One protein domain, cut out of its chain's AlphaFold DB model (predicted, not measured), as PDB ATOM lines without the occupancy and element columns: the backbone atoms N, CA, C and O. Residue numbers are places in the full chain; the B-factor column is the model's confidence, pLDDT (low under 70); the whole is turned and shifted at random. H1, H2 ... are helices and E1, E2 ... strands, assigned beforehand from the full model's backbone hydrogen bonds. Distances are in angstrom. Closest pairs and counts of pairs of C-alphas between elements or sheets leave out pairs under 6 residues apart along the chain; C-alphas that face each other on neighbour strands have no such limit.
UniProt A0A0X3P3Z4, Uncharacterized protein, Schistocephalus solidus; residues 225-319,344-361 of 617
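This is residues 225 to 319 and 344 to 361 of the 617 residues of an uncharacterized protein of Schistocephalus solidus (UniProt A0A0X3P3Z4). What is the shape? A small three-stranded sheet has helix H1 over its edge strand E2, while two helices side by side, H2 and H3, graze it with one end each. Beyond the sheet, along the long axis, a two-stranded hairpin, E3 and E4, bears a long loop of residues 264 to 283, and E4 runs on into E5. What is it made of? The 113 printed residues have three named helices and five named strands, in the order E1, H1, E2, E3, E4, E5, H2, H3, of mixed class; both sheets, E1 - E5 - E2 and E3 - E4, are antiparallel. It is compact, with a radius of gyration of the C-alphas of 14.7 A, yet elongated, spanning 49 by 31 by 23 A.

How is the larger sheet joined? E1, residues 225 to 229, is antiparallel to inner strand E5, residues 290 to 295, with N 227 and O 292 2.9 A apart. On the other side of E5 is antiparallel E2, residues 251 to 256, with N 255 and O 291 2.9 A apart. Residues 227 to 228 of E1 also pair antiparallel with residues 358 to 359. Where is the first helix? H1, residues 238 to 245, is over E2 at a height over the sheet of 8.8 A; the C-alphas of Glu 242 and Phe 254 are closest, 6.3 A apart. E1, H1 and E2 form a split strand-helix-strand unit, two strands running the same way with E5 between them, and its crossover is right-handed. What follows? E3, residues 260 to 263, and E4, residues 284 to 287, form an antiparallel hairpin, with N 262 and O 285 2.8 A apart. H2, residues 306 to 319, and H3, residues 344 to 355, touch at a shallow tilt of 19 degrees, opposite ways, with the closest C-alphas, Ser 314 and Ala 351, 4.3 A apart; residues 306 to 310 and 353 to 355 only graze the larger sheet. In H1, H2 and H3 every O i to N i+4 pair is within hydrogen-bond range.

Where are the anchors? E1 begins at C-alpha 225, (202.308, 140.801, 140.521), and H3 ends at C-alpha 355, (188.537, 148.801, 148.287). Which elements are longest? From first to last C-alpha, H2 measures 20.1 A, E5 17.1 A, H3 16.4 A and E2 15.4 A.

How far does it reach? The two C-alphas farthest apart, those of Thr 280 and Pro 301, are 49.4 A apart. Where is it broken or uncertain? Residues 320 to 343 are not printed, and C-alphas 319 and 344 are 11.0 A apart across the cut. The link E3 to E4 is long, and pLDDT is under 70 at residues 263 to 284 and 301 to 302.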
ATOM      1  N   ARG A 225     202.923 139.788 139.649       89.62
ATOM      2  CA  ARG A 225     202.308 140.801 140.521       89.62
ATOM      3  C   ARG A 225     201.026 140.203 141.097       89.62
ATOM      4  O   ARG A 225     200.292 139.526 140.381       89.62
ATOM      5  N   VAL A 226     200.767 140.418 142.385       91.31
ATOM      6  CA  VAL A 226     199.688 139.719 143.102       91.31
ATOM      7  C   VAL A 226     198.870 140.700 143.925       91.31
ATOM      8  O   VAL A 226     199.398 141.334 144.838       91.31
ATOM      9  N   VAL A 227     197.576 140.797 143.628       93.06
ATOM     10  CA  VAL A 227     196.604 141.513 144.459       93.06
ATOM     11  C   VAL A 227     195.921 140.506 145.375       93.06
ATOM     12  O   VAL A 227     195.344 139.526 144.912       93.06
ATOM     13  N   PHE A 228     195.991 140.746 146.677       92.44
ATOM     14  CA  PHE A 228     195.312 139.978 147.712       92.44
ATOM     15  C   PHE A 228     193.982 140.640 148.076       92.44
ATOM     16  O   PHE A 228     193.934 141.840 148.352       92.44
ATOM     17  N   LEU A 229     192.919 139.841 148.102       91.00
ATOM     18  CA  LEU A 229     191.574 140.203 148.538       91.00
ATOM     19  C   LEU A 229     191.328 139.504 149.889       91.00
ATOM     20  O   LEU A 229     191.159 138.280 149.904       91.00
ATOM     21  N   PRO A 230     191.335 140.223 151.033       84.38
ATOM     22  CA  PRO A 230     191.286 139.582 152.352       84.38
ATOM     23  C   PRO A 230     189.968 138.850 152.637       84.38
ATOM     24  O   PRO A 230     189.945 137.893 153.408       84.38
ATOM     25  N   TYR A 231     188.878 139.292 152.009       83.50
ATOM     26  CA  TYR A 231     187.550 138.694 152.093       83.50
ATOM     27  C   TYR A 231     186.868 138.761 150.726       83.50
ATOM     28  O   TYR A 231     186.730 139.840 150.161       83.50
ATOM     29  N   LEU A 232     186.409 137.627 150.204       88.06
ATOM     30  CA  LEU A 232     185.542 137.559 149.032       88.06
ATOM     31  C   LEU A 232     184.133 137.126 149.474       88.06
ATOM     32  O   LEU A 232     184.008 136.073 150.108       88.06
ATOM     33  N   PRO A 233     183.060 137.874 149.156       84.38
ATOM     34  CA  PRO A 233     181.709 137.491 149.560       84.38
ATOM     35  C   PRO A 233     181.303 136.108 149.022       84.38
ATOM     36  O   PRO A 233     181.700 135.703 147.926       84.38
ATOM     37  N   LEU A 234     180.482 135.372 149.775       85.56
ATOM     38  CA  LEU A 234     179.992 134.047 149.354       85.56
ATOM     39  C   LEU A 234     179.029 134.126 148.158       85.56
ATOM     40  O   LEU A 234     178.923 133.176 147.391       85.56
ATOM     41  N   SER A 235     178.373 135.274 147.981       84.69
ATOM     42  CA  SER A 235     177.533 135.621 146.831       84.69
ATOM     43  C   SER A 235     178.319 135.875 145.537       84.69
ATOM     44  O   SER A 235     177.715 135.963 144.473       84.69
ATOM     45  N   VAL A 236     179.650 136.009 145.606       87.12
ATOM     46  CA  VAL A 236     180.494 136.297 144.440       87.12
ATOM     47  C   VAL A 236     181.090 135.003 143.887       87.12
ATOM     48  O   VAL A 236     181.866 134.297 144.547       87.12
ATOM     49  N   HIS A 237     180.729 134.701 142.640       89.06
ATOM     50  CA  HIS A 237     181.228 133.552 141.895       89.06
ATOM     51  C   HIS A 237     182.562 133.855 141.201       89.06
ATOM     52  O   HIS A 237     182.845 134.984 140.801       89.06
ATOM     53  N   ARG A 238     183.371 132.804 141.022       89.94
ATOM     54  CA  ARG A 238     184.698 132.858 140.392       89.94
ATOM     55  C   ARG A 238     184.669 133.501 138.998       89.94
ATOM     56  O   ARG A 238     185.438 134.422 138.747       89.94
ATOM     57  N   SER A 239     183.720 133.096 138.155       92.06
ATOM     58  CA  SER A 239     183.539 133.622 136.795       92.06
ATOM     59  C   SER A 239     183.243 135.126 136.752       92.06
ATOM     60  O   SER A 239     183.698 135.808 135.838       92.06
ATOM     61  N   THR A 240     182.532 135.671 137.747       91.56
ATOM     62  CA  THR A 240     182.299 137.120 137.870       91.56
ATOM     63  C   THR A 240     183.615 137.862 138.095       91.56
ATOM     64  O   THR A 240     183.895 138.840 137.408       91.56
ATOM     65  N   VAL A 241     184.453 137.365 139.012       91.56
ATOM     66  CA  VAL A 241     185.756 137.973 139.319       91.56
ATOM     67  C   VAL A 241     186.706 137.846 138.128       91.56
ATOM     68  O   VAL A 241     187.305 138.834 137.717       91.56
ATOM     69  N   GLU A 242     186.795 136.664 137.516       93.31
ATOM     70  CA  GLU A 242     187.611 136.434 136.319       93.31
ATOM     71  C   GLU A 242     187.178 137.338 135.156       93.31
ATOM     72  O   GLU A 242     188.035 137.953 134.524       93.31
ATOM     73  N   SER A 243     185.872 137.517 134.922       93.56
ATOM     74  CA  SER A 243     185.365 138.427 133.887       93.56
ATOM     75  C   SER A 243     185.675 139.901 134.170       93.56
ATOM     76  O   SER A 243     185.921 140.646 133.224       93.56
ATOM     77  N   MET A 244     185.666 140.339 135.435       91.56
ATOM     78  CA  MET A 244     186.019 141.717 135.807       91.56
ATOM     79  C   MET A 244     187.523 141.976 135.660       91.56
ATOM     80  O   MET A 244     187.930 142.980 135.082       91.56
ATOM     81  N   PHE A 245     188.362 141.061 136.147       93.12
ATOM     82  CA  PHE A 245     189.816 141.227 136.100       93.12
ATOM     83  C   PHE A 245     190.420 140.962 134.711       93.12
ATOM     84  O   PHE A 245     191.449 141.554 134.392       93.12
ATOM     85  N   SER A 246     189.744 140.201 133.840       93.69
ATOM     86  CA  SER A 246     190.127 140.041 132.422       93.69
ATOM     87  C   SER A 246     190.057 141.339 131.604       93.69
ATOM     88  O   SER A 246     190.586 141.384 130.496       93.69
ATOM     89  N   ALA A 247     189.452 142.412 132.130       91.75
ATOM     90  CA  ALA A 247     189.535 143.742 131.527       91.75
ATOM     91  C   ALA A 247     190.938 144.382 131.651       91.75
ATOM     92  O   ALA A 247     191.214 145.376 130.982       91.75
ATOM     93  N   HIS A 248     191.827 143.835 132.491       91.56
ATOM     94  CA  HIS A 248     193.209 144.296 132.628       91.56
ATOM     95  C   HIS A 248     194.158 143.479 131.724       91.56
ATOM     96  O   HIS A 248     194.203 142.254 131.854       91.56
ATOM     97  N   PRO A 249     194.987 144.108 130.864       89.81
ATOM     98  CA  PRO A 249     195.770 143.403 129.839       89.81
ATOM     99  C   PRO A 249     196.839 142.448 130.396       89.81
ATOM    100  O   PRO A 249     197.254 141.520 129.711       89.81
ATOM    101  N   ASP A 250     197.287 142.670 131.634       91.06
ATOM    102  CA  ASP A 250     198.277 141.828 132.318       91.06
ATOM    103  C   ASP A 250     197.668 140.738 133.228       91.06
ATOM    104  O   ASP A 250     198.410 140.106 133.982       91.06
ATOM    105  N   PHE A 251     196.344 140.530 133.230       93.25
ATOM    106  CA  PHE A 251     195.700 139.483 134.039       93.25
ATOM    107  C   PHE A 251     196.130 138.071 133.601       93.25
ATOM    108  O   PHE A 251     196.246 137.789 132.410       93.25
ATOM    109  N   LEU A 252     196.372 137.178 134.570       91.69
ATOM    110  CA  LEU A 252     196.796 135.793 134.321       91.69
ATOM    111  C   LEU A 252     195.832 134.745 134.881       91.69
ATOM    112  O   LEU A 252     195.486 133.806 134.171       91.69
ATOM    113  N   ARG A 253     195.478 134.839 136.169       91.75
ATOM    114  CA  ARG A 253     194.583 133.883 136.847       91.75
ATOM    115  C   ARG A 253     194.029 134.454 138.149       91.75
ATOM    116  O   ARG A 253     194.666 135.292 138.794       91.75
ATOM    117  N   PHE A 254     192.872 133.947 138.554       94.44
ATOM    118  CA  PHE A 254     192.261 134.174 139.859       94.44
ATOM    119  C   PHE A 254     192.296 132.877 140.675       94.44
ATOM    120  O   PHE A 254     192.116 131.795 140.121       94.44
ATOM    121  N   ALA A 255     192.482 132.993 141.988       92.94
ATOM    122  CA  ALA A 255     192.407 131.875 142.918       92.94
ATOM    123  C   ALA A 255     191.767 132.298 144.239       92.94
ATOM    124  O   ALA A 255     191.874 133.449 144.661       92.94
ATOM    125  N   CYS A 256     191.111 131.363 144.915       91.06
ATOM    126  CA  CYS A 256     190.368 131.619 146.140       91.06
ATOM    127  C   CYS A 256     190.351 130.350 146.987       91.06
ATOM    128  O   CYS A 256     190.123 129.276 146.439       91.06
ATOM    129  N   LEU A 257     190.599 130.473 148.292       87.12
ATOM    130  CA  LEU A 257     190.453 129.337 149.203       87.12
ATOM    131  C   LEU A 257     188.978 129.072 149.519       87.12
ATOM    132  O   LEU A 257     188.122 129.957 149.404       87.12
ATOM    133  N   ASP A 258     188.715 127.859 149.996       86.00
ATOM    134  CA  ASP A 258     187.453 127.507 150.635       86.00
ATOM    135  C   ASP A 258     187.095 128.472 151.786       86.00
ATOM    136  O   ASP A 258     187.978 129.037 152.443       86.00
ATOM    137  N   PRO A 259     185.794 128.677 152.060       86.62
ATOM    138  CA  PRO A 259     185.328 129.533 153.147       86.62
ATOM    139  C   PRO A 259     185.652 128.941 154.530       86.62
ATOM    140  O   PRO A 259     185.062 127.948 154.954       86.62
ATOM    141  N   ILE A 260     186.546 129.595 155.275       81.88
ATOM    142  CA  ILE A 260     186.989 129.181 156.614       81.88
ATOM    143  C   ILE A 260     186.268 130.014 157.691       81.88
ATOM    144  O   ILE A 260     186.330 131.247 157.650       81.88
ATOM    145  N   PRO A 261     185.628 129.403 158.705       81.25
ATOM    146  CA  PRO A 261     185.083 130.139 159.844       81.25
ATOM    147  C   PRO A 261     186.211 130.642 160.761       81.25
ATOM    148  O   PRO A 261     186.970 129.858 161.330       81.25
ATOM    149  N   VAL A 262     186.303 131.962 160.939       74.06
ATOM    150  CA  VAL A 262     187.316 132.640 161.764       74.06
ATOM    151  C   VAL A 262     186.630 133.380 162.925       74.06
ATOM    152  O   VAL A 262     185.607 134.029 162.710       74.06
ATOM    153  N   PRO A 263     187.156 133.340 164.165       69.38
ATOM    154  CA  PRO A 263     186.615 134.138 165.267       69.38
ATOM    155  C   PRO A 263     186.687 135.642 164.975       69.38
ATOM    156  O   PRO A 263     187.762 136.147 164.654       69.38
ATOM    157  N   ALA A 264     185.588 136.381 165.170       59.91
ATOM    158  CA  ALA A 264     185.545 137.833 164.935       59.91
ATOM    159  C   ALA A 264     186.580 138.625 165.767       59.91
ATOM    160  O   ALA A 264     187.009 139.710 165.372       59.91
ATOM    161  N   ALA A 265     187.030 138.062 166.894       52.09
ATOM    162  CA  ALA A 265     188.109 138.610 167.713       52.09
ATOM    163  C   ALA A 265     189.485 138.604 167.012       52.09
ATOM    164  O   ALA A 265     190.310 139.459 167.307       52.09
ATOM    165  N   ASN A 266     189.737 137.702 166.055       49.34
ATOM    166  CA  ASN A 266     191.005 137.671 165.310       49.34
ATOM    167  C   ASN A 266     191.059 138.749 164.213       49.34
ATOM    168  O   ASN A 266     192.141 139.171 163.820       49.34
ATOM    169  N   SER A 267     189.898 139.229 163.755       49.44
ATOM    170  CA  SER A 267     189.764 140.421 162.904       49.44
ATOM    171  C   SER A 267     189.830 141.745 163.682       49.44
ATOM    172  O   SER A 267     189.858 142.806 163.061       49.44
ATOM    173  N   LEU A 268     189.894 141.719 165.022       41.84
ATOM    174  CA  LEU A 268     189.949 142.907 165.888       41.84
ATOM    175  C   LEU A 268     191.354 143.549 165.886       41.84
ATOM    176  O   LEU A 268     192.041 143.611 166.903       41.84
ATOM    177  N   GLY A 269     191.790 143.998 164.710       43.19
ATOM    178  CA  GLY A 269     193.124 144.553 164.475       43.19
ATOM    179  C   GLY A 269     193.455 144.831 163.005       43.19
ATOM    180  O   GLY A 269     194.349 145.633 162.748       43.19
ATOM    181  N   ASP A 270     192.733 144.239 162.043       48.88
ATOM    182  CA  ASP A 270     192.821 144.653 160.637       48.88
ATOM    183  C   ASP A 270     191.769 145.747 160.363       48.88
ATOM    184  O   ASP A 270     190.571 145.457 160.429       48.88
ATOM    185  N   PRO A 271     192.163 147.000 160.054       46.59
ATOM    186  CA  PRO A 271     191.220 148.080 159.749       46.59
ATOM    187  C   PRO A 271     190.423 147.850 158.454       46.59
ATOM    188  O   PRO A 271     189.529 148.637 158.151       46.59
ATOM    189  N   LEU A 272     190.748 146.798 157.693       46.44
ATOM    190  CA  LEU A 272     190.061 146.378 156.475       46.44
ATOM    191  C   LEU A 272     189.360 145.017 156.618       46.44
ATOM    192  O   LEU A 272     188.921 144.467 155.611       46.44
ATOM    193  N   ALA A 273     189.213 144.460 157.826       50.44
ATOM    194  CA  ALA A 273     188.300 143.331 158.021       50.44
ATOM    195  C   ALA A 273     186.878 143.722 157.561       50.44
ATOM    196  O   ALA A 273     186.461 144.863 157.793       50.44
ATOM    197  N   PRO A 274     186.115 142.820 156.910       48.31
ATOM    198  CA  PRO A 274     184.808 143.171 156.372       48.31
ATOM    199  C   PRO A 274     183.900 143.668 157.492       48.31
ATOM    200  O   PRO A 274     183.829 143.058 158.561       48.31
ATOM    201  N   ALA A 275     183.163 144.749 157.232       46.09
ATOM    202  CA  ALA A 275     182.269 145.381 158.200       46.09
ATOM    203  C   ALA A 275     180.971 144.577 158.434       46.09
ATOM    204  O   ALA A 275     179.884 145.148 158.542       46.09
ATOM    205  N   VAL A 276     181.089 143.249 158.558       47.53
ATOM    206  CA  VAL A 276     180.077 142.351 159.115       47.53
ATOM    207  C   VAL A 276     179.870 142.765 160.567       47.53
ATOM    208  O   VAL A 276     180.565 142.315 161.480       47.53
ATOM    209  N   ARG A 277     178.913 143.672 160.782       45.97
ATOM    210  CA  ARG A 277     178.498 144.153 162.103       45.97
ATOM    211  C   ARG A 277     177.735 143.050 162.834       45.97
ATOM    212  O   ARG A 277     176.527 143.138 163.026       45.97
ATOM    213  N   SER A 278     178.451 142.006 163.243       42.38
ATOM    214  CA  SER A 278     177.957 141.013 164.190       42.38
ATOM    215  C   SER A 278     177.771 141.705 165.538       42.38
ATOM    216  O   SER A 278     178.702 141.803 166.332       42.38
ATOM    217  N   THR A 279     176.566 142.213 165.795       44.91
ATOM    218  CA  THR A 279     176.205 142.917 167.040       44.91
ATOM    219  C   THR A 279     176.234 142.003 168.274       44.91
ATOM    220  O   THR A 279     176.049 142.463 169.396       44.91
ATOM    221  N   THR A 280     176.461 140.702 168.080       42.91
ATOM    222  CA  THR A 280     176.660 139.697 169.125       42.91
ATOM    223  C   THR A 280     178.156 139.469 169.371       42.91
ATOM    224  O   THR A 280     178.929 139.214 168.447       42.91
ATOM    225  N   ALA A 281     178.568 139.508 170.642       48.09
ATOM    226  CA  ALA A 281     179.972 139.463 171.079       48.09
ATOM    227  C   ALA A 281     180.684 138.095 170.910       48.09
ATOM    228  O   ALA A 281     181.736 137.868 171.503       48.09
ATOM    229  N   SER A 282     180.118 137.194 170.100       52.69
ATOM    230  CA  SER A 282     180.569 135.807 169.897       52.69
ATOM    231  C   SER A 282     180.498 135.381 168.420       52.69
ATOM    232  O   SER A 282     180.260 134.214 168.119       52.69
ATOM    233  N   GLY A 283     180.638 136.329 167.488       59.38
ATOM    234  CA  GLY A 283     180.534 136.063 166.051       59.38
ATOM    235  C   GLY A 283     181.681 135.212 165.487       59.38
ATOM    236  O   GLY A 283     182.856 135.449 165.779       59.38
ATOM    237  N   LEU A 284     181.334 134.267 164.612       65.62
ATOM    238  CA  LEU A 284     182.247 133.727 163.602       65.62
ATOM    239  C   LEU A 284     182.054 134.530 162.310       65.62
ATOM    240  O   LEU A 284     180.924 134.721 161.866       65.62
ATOM    241  N   VAL A 285     183.149 134.980 161.705       70.12
ATOM    242  CA  VAL A 285     183.168 135.589 160.370       70.12
ATOM    243  C   VAL A 285     183.684 134.539 159.397       70.12
ATOM    244  O   VAL A 285     184.718 133.918 159.640       70.12
ATOM    245  N   VAL A 286     182.982 134.327 158.286       75.94
ATOM    246  CA  VAL A 286     183.488 133.461 157.216       75.94
ATOM    247  C   VAL A 286     184.558 134.229 156.446       75.94
ATOM    248  O   VAL A 286     184.252 135.173 155.719       75.94
ATOM    249  N   SER A 287     185.816 133.835 156.626       79.06
ATOM    250  CA  SER A 287     186.933 134.342 155.839       79.06
ATOM    251  C   SER A 287     187.082 133.500 154.580       79.06
ATOM    252  O   SER A 287     187.195 132.278 154.645       79.06
ATOM    253  N   ARG A 288     187.087 134.161 153.428       87.88
ATOM    254  CA  ARG A 288     187.269 133.539 152.117       87.88
ATOM    255  C   ARG A 288     188.302 134.369 151.347       87.88
ATOM    256  O   ARG A 288     187.913 135.251 150.583       87.88
ATOM    257  N   PRO A 289     189.604 134.190 151.622       88.88
ATOM    258  CA  PRO A 289     190.648 134.974 150.978       88.88
ATOM    259  C   PRO A 289     190.784 134.594 149.501       88.88
ATOM    260  O   PRO A 289     190.578 133.439 149.110       88.88
ATOM    261  N   ALA A 290     191.158 135.572 148.680       92.06
ATOM    262  CA  ALA A 290     191.410 135.376 147.260       92.06
ATOM    263  C   ALA A 290     192.640 136.156 146.780       92.06
ATOM    264  O   ALA A 290     193.093 137.111 147.412       92.06
ATOM    265  N   TRP A 291     193.181 135.736 145.641       93.12
ATOM    266  CA  TRP A 291     194.341 136.332 144.998       93.12
ATOM    267  C   TRP A 291     194.076 136.493 143.505       93.12
ATOM    268  O   TRP A 291     193.608 135.571 142.834       93.12
ATOM    269  N   VAL A 292     194.431 137.659 142.981       94.25
ATOM    270  CA  VAL A 292     194.429 137.959 141.551       94.25
ATOM    271  C   VAL A 292     195.877 138.082 141.098       94.25
ATOM    272  O   VAL A 292     196.654 138.847 141.675       94.25
ATOM    273  N   THR A 293     196.247 137.307 140.085       92.94
ATOM    274  CA  THR A 293     197.626 137.194 139.602       92.94
ATOM    275  C   THR A 293     197.773 137.884 138.256       92.94
ATOM    276  O   THR A 293     196.971 137.660 137.348       92.94
ATOM    277  N   PHE A 294     198.838 138.666 138.119       91.69
ATOM    278  CA  PHE A 294     199.188 139.431 136.928       91.69
ATOM    279  C   PHE A 294     200.648 139.176 136.523       91.69
ATOM    280  O   PHE A 294     201.446 138.652 137.311       91.69
ATOM    281  N   THR A 295     201.024 139.572 135.306       89.81
ATOM    282  CA  THR A 295     202.420 139.538 134.832       89.81
ATOM    283  C   THR A 295     203.362 140.312 135.774       89.81
ATOM    284  O   THR A 295     202.965 141.278 136.428       89.81
ATOM    285  N   ALA A 296     204.635 139.902 135.870       84.81
ATOM    286  CA  ALA A 296     205.644 140.682 136.601       84.81
ATOM    287  C   ALA A 296     205.948 142.028 135.928       84.81
ATOM    288  O   ALA A 296     206.001 143.059 136.598       84.81
ATOM    289  N   ASN A 297     206.147 142.004 134.609       82.94
ATOM    290  CA  ASN A 297     206.472 143.179 133.808       82.94
ATOM    291  C   ASN A 297     205.208 143.606 133.050       82.94
ATOM    292  O   ASN A 297     204.717 142.785 132.268       82.94
ATOM    293  N   PRO A 298     204.709 144.845 133.232       79.31
ATOM    294  CA  PRO A 298     203.516 145.306 132.535       79.31
ATOM    295  C   PRO A 298     203.732 145.310 131.021       79.31
ATOM    296  O   PRO A 298     204.825 145.608 130.531       79.31
ATOM    297  N   THR A 299     202.688 144.962 130.273       74.75
ATOM    298  CA  THR A 299     202.786 144.782 128.815       74.75
ATOM    299  C   THR A 299     202.860 146.112 128.051       74.75
ATOM    300  O   THR A 299     203.379 146.143 126.935       74.75
ATOM    301  N   SER A 300     202.443 147.223 128.666       72.50
ATOM    302  CA  SER A 300     202.660 148.594 128.183       72.50
ATOM    303  C   SER A 300     203.186 149.501 129.312       72.50
ATOM    304  O   SER A 300     202.887 149.256 130.481       72.50
ATOM    305  N   PRO A 301     203.945 150.574 129.006       64.75
ATOM    306  CA  PRO A 301     204.377 151.554 130.012       64.75
ATOM    307  C   PRO A 301     203.227 152.437 130.533       64.75
ATOM    308  O   PRO A 301     203.416 153.177 131.493       64.75
ATOM    309  N   GLU A 302     202.051 152.357 129.905       63.72
ATOM    310  CA  GLU A 302     200.818 153.064 130.272       63.72
ATOM    311  C   GLU A 302     199.851 152.173 131.079       63.72
ATOM    312  O   GLU A 302     198.688 152.528 131.257       63.72
ATOM    313  N   SER A 303     200.298 151.001 131.554       74.88
ATOM    314  CA  SER A 303     199.475 150.107 132.377       74.88
ATOM    315  C   SER A 303     198.959 150.821 133.631       74.88
ATOM    316  O   SER A 303     199.756 151.392 134.382       74.88
ATOM    317  N   GLU A 304     197.656 150.727 133.891       82.56
ATOM    318  CA  GLU A 304     197.031 151.217 135.123       82.56
ATOM    319  C   GLU A 304     197.698 150.576 136.358       82.56
ATOM    320  O   GLU A 304     198.150 149.424 136.317       82.56
ATOM    321  N   ASP A 305     197.797 151.307 137.474       89.25
ATOM    322  CA  ASP A 305     198.226 150.660 138.714       89.25
ATOM    323  C   ASP A 305     197.151 149.673 139.190       89.25
ATOM    324  O   ASP A 305     195.955 149.940 139.101       89.25
ATOM    325  N   LEU A 306     197.573 148.533 139.738       89.94
ATOM    326  CA  LEU A 306     196.656 147.453 140.096       89.94
ATOM    327  C   LEU A 306     195.712 147.827 141.249       89.94
ATOM    328  O   LEU A 306     194.615 147.280 141.318       89.94
ATOM    329  N   LEU A 307     196.090 148.757 142.134       91.69
ATOM    330  CA  LEU A 307     195.176 149.271 143.157       91.69
ATOM    331  C   LEU A 307     194.253 150.351 142.585       91.69
ATOM    332  O   LEU A 307     193.065 150.345 142.898       91.69
ATOM    333  N   ALA A 308     194.746 151.214 141.689       91.62
ATOM    334  CA  ALA A 308     193.895 152.151 140.949       91.62
ATOM    335  C   ALA A 308     192.805 151.416 140.142       91.62
ATOM    336  O   ALA A 308     191.630 151.770 140.245       91.62
ATOM    337  N   PHE A 309     193.169 150.324 139.462       92.94
ATOM    338  CA  PHE A 309     192.248 149.431 138.758       92.94
ATOM    339  C   PHE A 309     191.189 148.823 139.697       92.94
ATOM    340  O   PHE A 309     189.996 148.873 139.400       92.94
ATOM    341  N   CYS A 310     191.586 148.316 140.873       92.56
ATOM    342  CA  CYS A 310     190.640 147.825 141.885       92.56
ATOM    343  C   CYS A 310     189.695 148.928 142.395       92.56
ATOM    344  O   CYS A 310     188.492 148.694 142.524       92.56
ATOM    345  N   HIS A 311     190.202 150.140 142.643       92.12
ATOM    346  CA  HIS A 311     189.372 151.282 143.031       92.12
ATOM    347  C   HIS A 311     188.384 151.668 141.920       92.12
ATOM    348  O   HIS A 311     187.211 151.910 142.214       92.12
ATOM    349  N   ARG A 312     188.804 151.652 140.651       93.44
ATOM    350  CA  ARG A 312     187.927 151.901 139.502       93.44
ATOM    351  C   ARG A 312     186.823 150.846 139.382       93.44
ATOM    352  O   ARG A 312     185.652 151.219 139.357       93.44
ATOM    353  N   LEU A 313     187.162 149.554 139.437       91.31
ATOM    354  CA  LEU A 313     186.168 148.470 139.479       91.31
ATOM    355  C   LEU A 313     185.194 148.626 140.662       91.31
ATOM    356  O   LEU A 313     183.998 148.386 140.508       91.31
ATOM    357  N   SER A 314     185.670 149.061 141.836       90.81
ATOM    358  CA  SER A 314     184.798 149.299 142.996       90.81
ATOM    359  C   SER A 314     183.799 150.443 142.770       90.81
ATOM    360  O   SER A 314     182.659 150.354 143.218       90.81
ATOM    361  N   ALA A 315     184.195 151.486 142.028       90.19
ATOM    362  CA  ALA A 315     183.304 152.573 141.640       90.19
ATOM    363  C   ALA A 315     182.278 152.109 140.594       90.19
ATOM    364  O   ALA A 315     181.100 152.418 140.738       90.19
ATOM    365  N   GLU A 316     182.691 151.307 139.606       88.62
ATOM    366  CA  GLU A 316     181.798 150.706 138.602       88.62
ATOM    367  C   GLU A 316     180.702 149.828 139.247       88.62
ATOM    368  O   GLU A 316     179.541 149.894 138.845       88.62
ATOM    369  N   GLN A 317     181.024 149.069 140.305       85.75
ATOM    370  CA  GLN A 317     180.018 148.301 141.063       85.75
ATOM    371  C   GLN A 317     178.993 149.181 141.800       85.75
ATOM    372  O   GLN A 317     177.860 148.747 142.007       85.75
ATOM    373  N   LEU A 318     179.370 150.403 142.194       81.50
ATOM    374  CA  LEU A 318     178.506 151.342 142.919       81.50
ATOM    375  C   LEU A 318     177.698 152.256 141.981       81.50
ATOM    376  O   LEU A 318     176.574 152.623 142.313       81.50
ATOM    377  N   THR A 319     178.220 152.608 140.802       75.38
ATOM    378  CA  THR A 319     177.507 153.450 139.819       75.38
ATOM    379  C   THR A 319     176.449 152.691 139.016       75.38
ATOM    380  O   THR A 319     175.579 153.315 138.412       75.38
ATOM    381  N   ASP A 344     172.083 144.067 145.455       70.75
ATOM    382  CA  ASP A 344     172.725 145.368 145.639       70.75
ATOM    383  C   ASP A 344     173.576 145.368 146.915       70.75
ATOM    384  O   ASP A 344     174.659 145.954 146.955       70.75
ATOM    385  N   THR A 345     173.179 144.558 147.902       78.88
ATOM    386  CA  THR A 345     174.063 144.115 148.989       78.88
ATOM    387  C   THR A 345     175.298 143.397 148.431       78.88
ATOM    388  O   THR A 345     176.418 143.775 148.764       78.88
ATOM    389  N   ALA A 346     175.134 142.436 147.511       79.56
ATOM    390  CA  ALA A 346     176.264 141.689 146.946       79.56
ATOM    391  C   ALA A 346     177.243 142.569 146.137       79.56
ATOM    392  O   ALA A 346     178.456 142.416 146.285       79.56
ATOM    393  N   LYS A 347     176.742 143.527 145.337       83.38
ATOM    394  CA  LYS A 347     177.583 144.538 144.658       83.38
ATOM    395  C   LYS A 347     178.353 145.402 145.659       83.38
ATOM    396  O   LYS A 347     179.542 145.645 145.474       83.38
ATOM    397  N   ARG A 348     177.689 145.856 146.728       85.25
ATOM    398  CA  ARG A 348     178.272 146.726 147.762       85.25
ATOM    399  C   ARG A 348     179.347 146.004 148.582       85.25
ATOM    400  O   ARG A 348     180.395 146.590 148.847       85.25
ATOM    401  N   ASP A 349     179.141 144.727 148.896       82.94
ATOM    402  CA  ASP A 349     180.139 143.875 149.556       82.94
ATOM    403  C   ASP A 349     181.345 143.581 148.641       82.94
ATOM    404  O   ASP A 349     182.488 143.561 149.102       82.94
ATOM    405  N   LEU A 350     181.121 143.408 147.330       87.12
ATOM    406  CA  LEU A 350     182.191 143.278 146.334       87.12
ATOM    407  C   LEU A 350     182.971 144.592 146.147       87.12
ATOM    408  O   LEU A 350     184.198 144.570 146.073       87.12
ATOM    409  N   ALA A 351     182.296 145.743 146.138       88.19
ATOM    410  CA  ALA A 351     182.957 147.045 146.121       88.19
ATOM    411  C   ALA A 351     183.838 147.237 147.370       88.19
ATOM    412  O   ALA A 351     184.988 147.652 147.249       88.19
ATOM    413  N   ALA A 352     183.351 146.857 148.557       86.38
ATOM    414  CA  ALA A 352     184.142 146.880 149.789       86.38
ATOM    415  C   ALA A 352     185.372 145.949 149.712       86.38
ATOM    416  O   ALA A 352     186.481 146.376 150.033       86.38
ATOM    417  N   CYS A 353     185.199 144.718 149.213       87.62
ATOM    418  CA  CYS A 353     186.284 143.764 148.942       87.62
ATOM    419  C   CYS A 353     187.384 144.374 148.052       87.62
ATOM    420  O   CYS A 353     188.568 144.287 148.383       87.62
ATOM    421  N   LEU A 354     186.998 145.049 146.965       90.50
ATOM    422  CA  LEU A 354     187.919 145.714 146.038       90.50
ATOM    423  C   LEU A 354     188.610 146.943 146.655       90.50
ATOM    424  O   LEU A 354     189.790 147.165 146.396       90.50
ATOM    425  N   LEU A 355     187.925 147.709 147.512       89.94
ATOM    426  CA  LEU A 355     188.537 148.801 148.287       89.94
ATOM    427  C   LEU A 355     189.520 148.298 149.359       89.94
ATOM    428  O   LEU A 355     190.443 149.021 149.729       89.94
ATOM    429  N   ALA A 356     189.335 147.070 149.847       87.19
ATOM    430  CA  ALA A 356     190.221 146.399 150.797       87.19
ATOM    431  C   ALA A 356     191.360 145.597 150.129       87.19
ATOM    432  O   ALA A 356     192.119 144.920 150.827       87.19
ATOM    433  N   ALA A 357     191.484 145.658 148.799       90.69
ATOM    434  CA  ALA A 357     192.521 144.969 148.041       90.69
ATOM    435  C   ALA A 357     193.934 145.469 148.400       90.69
ATOM    436  O   ALA A 357     194.160 146.659 148.623       90.69
ATOM    437  N   ARG A 358     194.916 144.560 148.444       90.69
ATOM    438  CA  ARG A 358     196.304 144.871 148.839       90.69
ATOM    439  C   ARG A 358     197.288 144.254 147.851       90.69
ATOM    440  O   ARG A 358     197.272 143.046 147.641       90.69
ATOM    441  N   LEU A 359     198.176 145.059 147.270       90.12
ATOM    442  CA  LEU A 359     199.272 144.549 146.445       90.12
ATOM    443  C   LEU A 359     200.310 143.875 147.358       90.12
ATOM    444  O   LEU A 359     200.798 144.499 148.304       90.12
ATOM    445  N   LEU A 360     200.639 142.608 147.101       85.12
ATOM    446  CA  LEU A 360     201.644 141.890 147.884       85.12
ATOM    447  C   LEU A 360     203.066 142.316 147.469       85.12
ATOM    448  O   LEU A 360     203.339 142.446 146.272       85.12
ATOM    449  N   PRO A 361     203.994 142.512 148.426       76.56
ATOM    450  CA  PRO A 361     205.378 142.856 148.115       76.56
ATOM    451  C   PRO A 361     206.083 141.680 147.431       76.56
ATOM    452  O   PRO A 361     205.995 140.544 147.892       76.56
TER     453      PRO A 361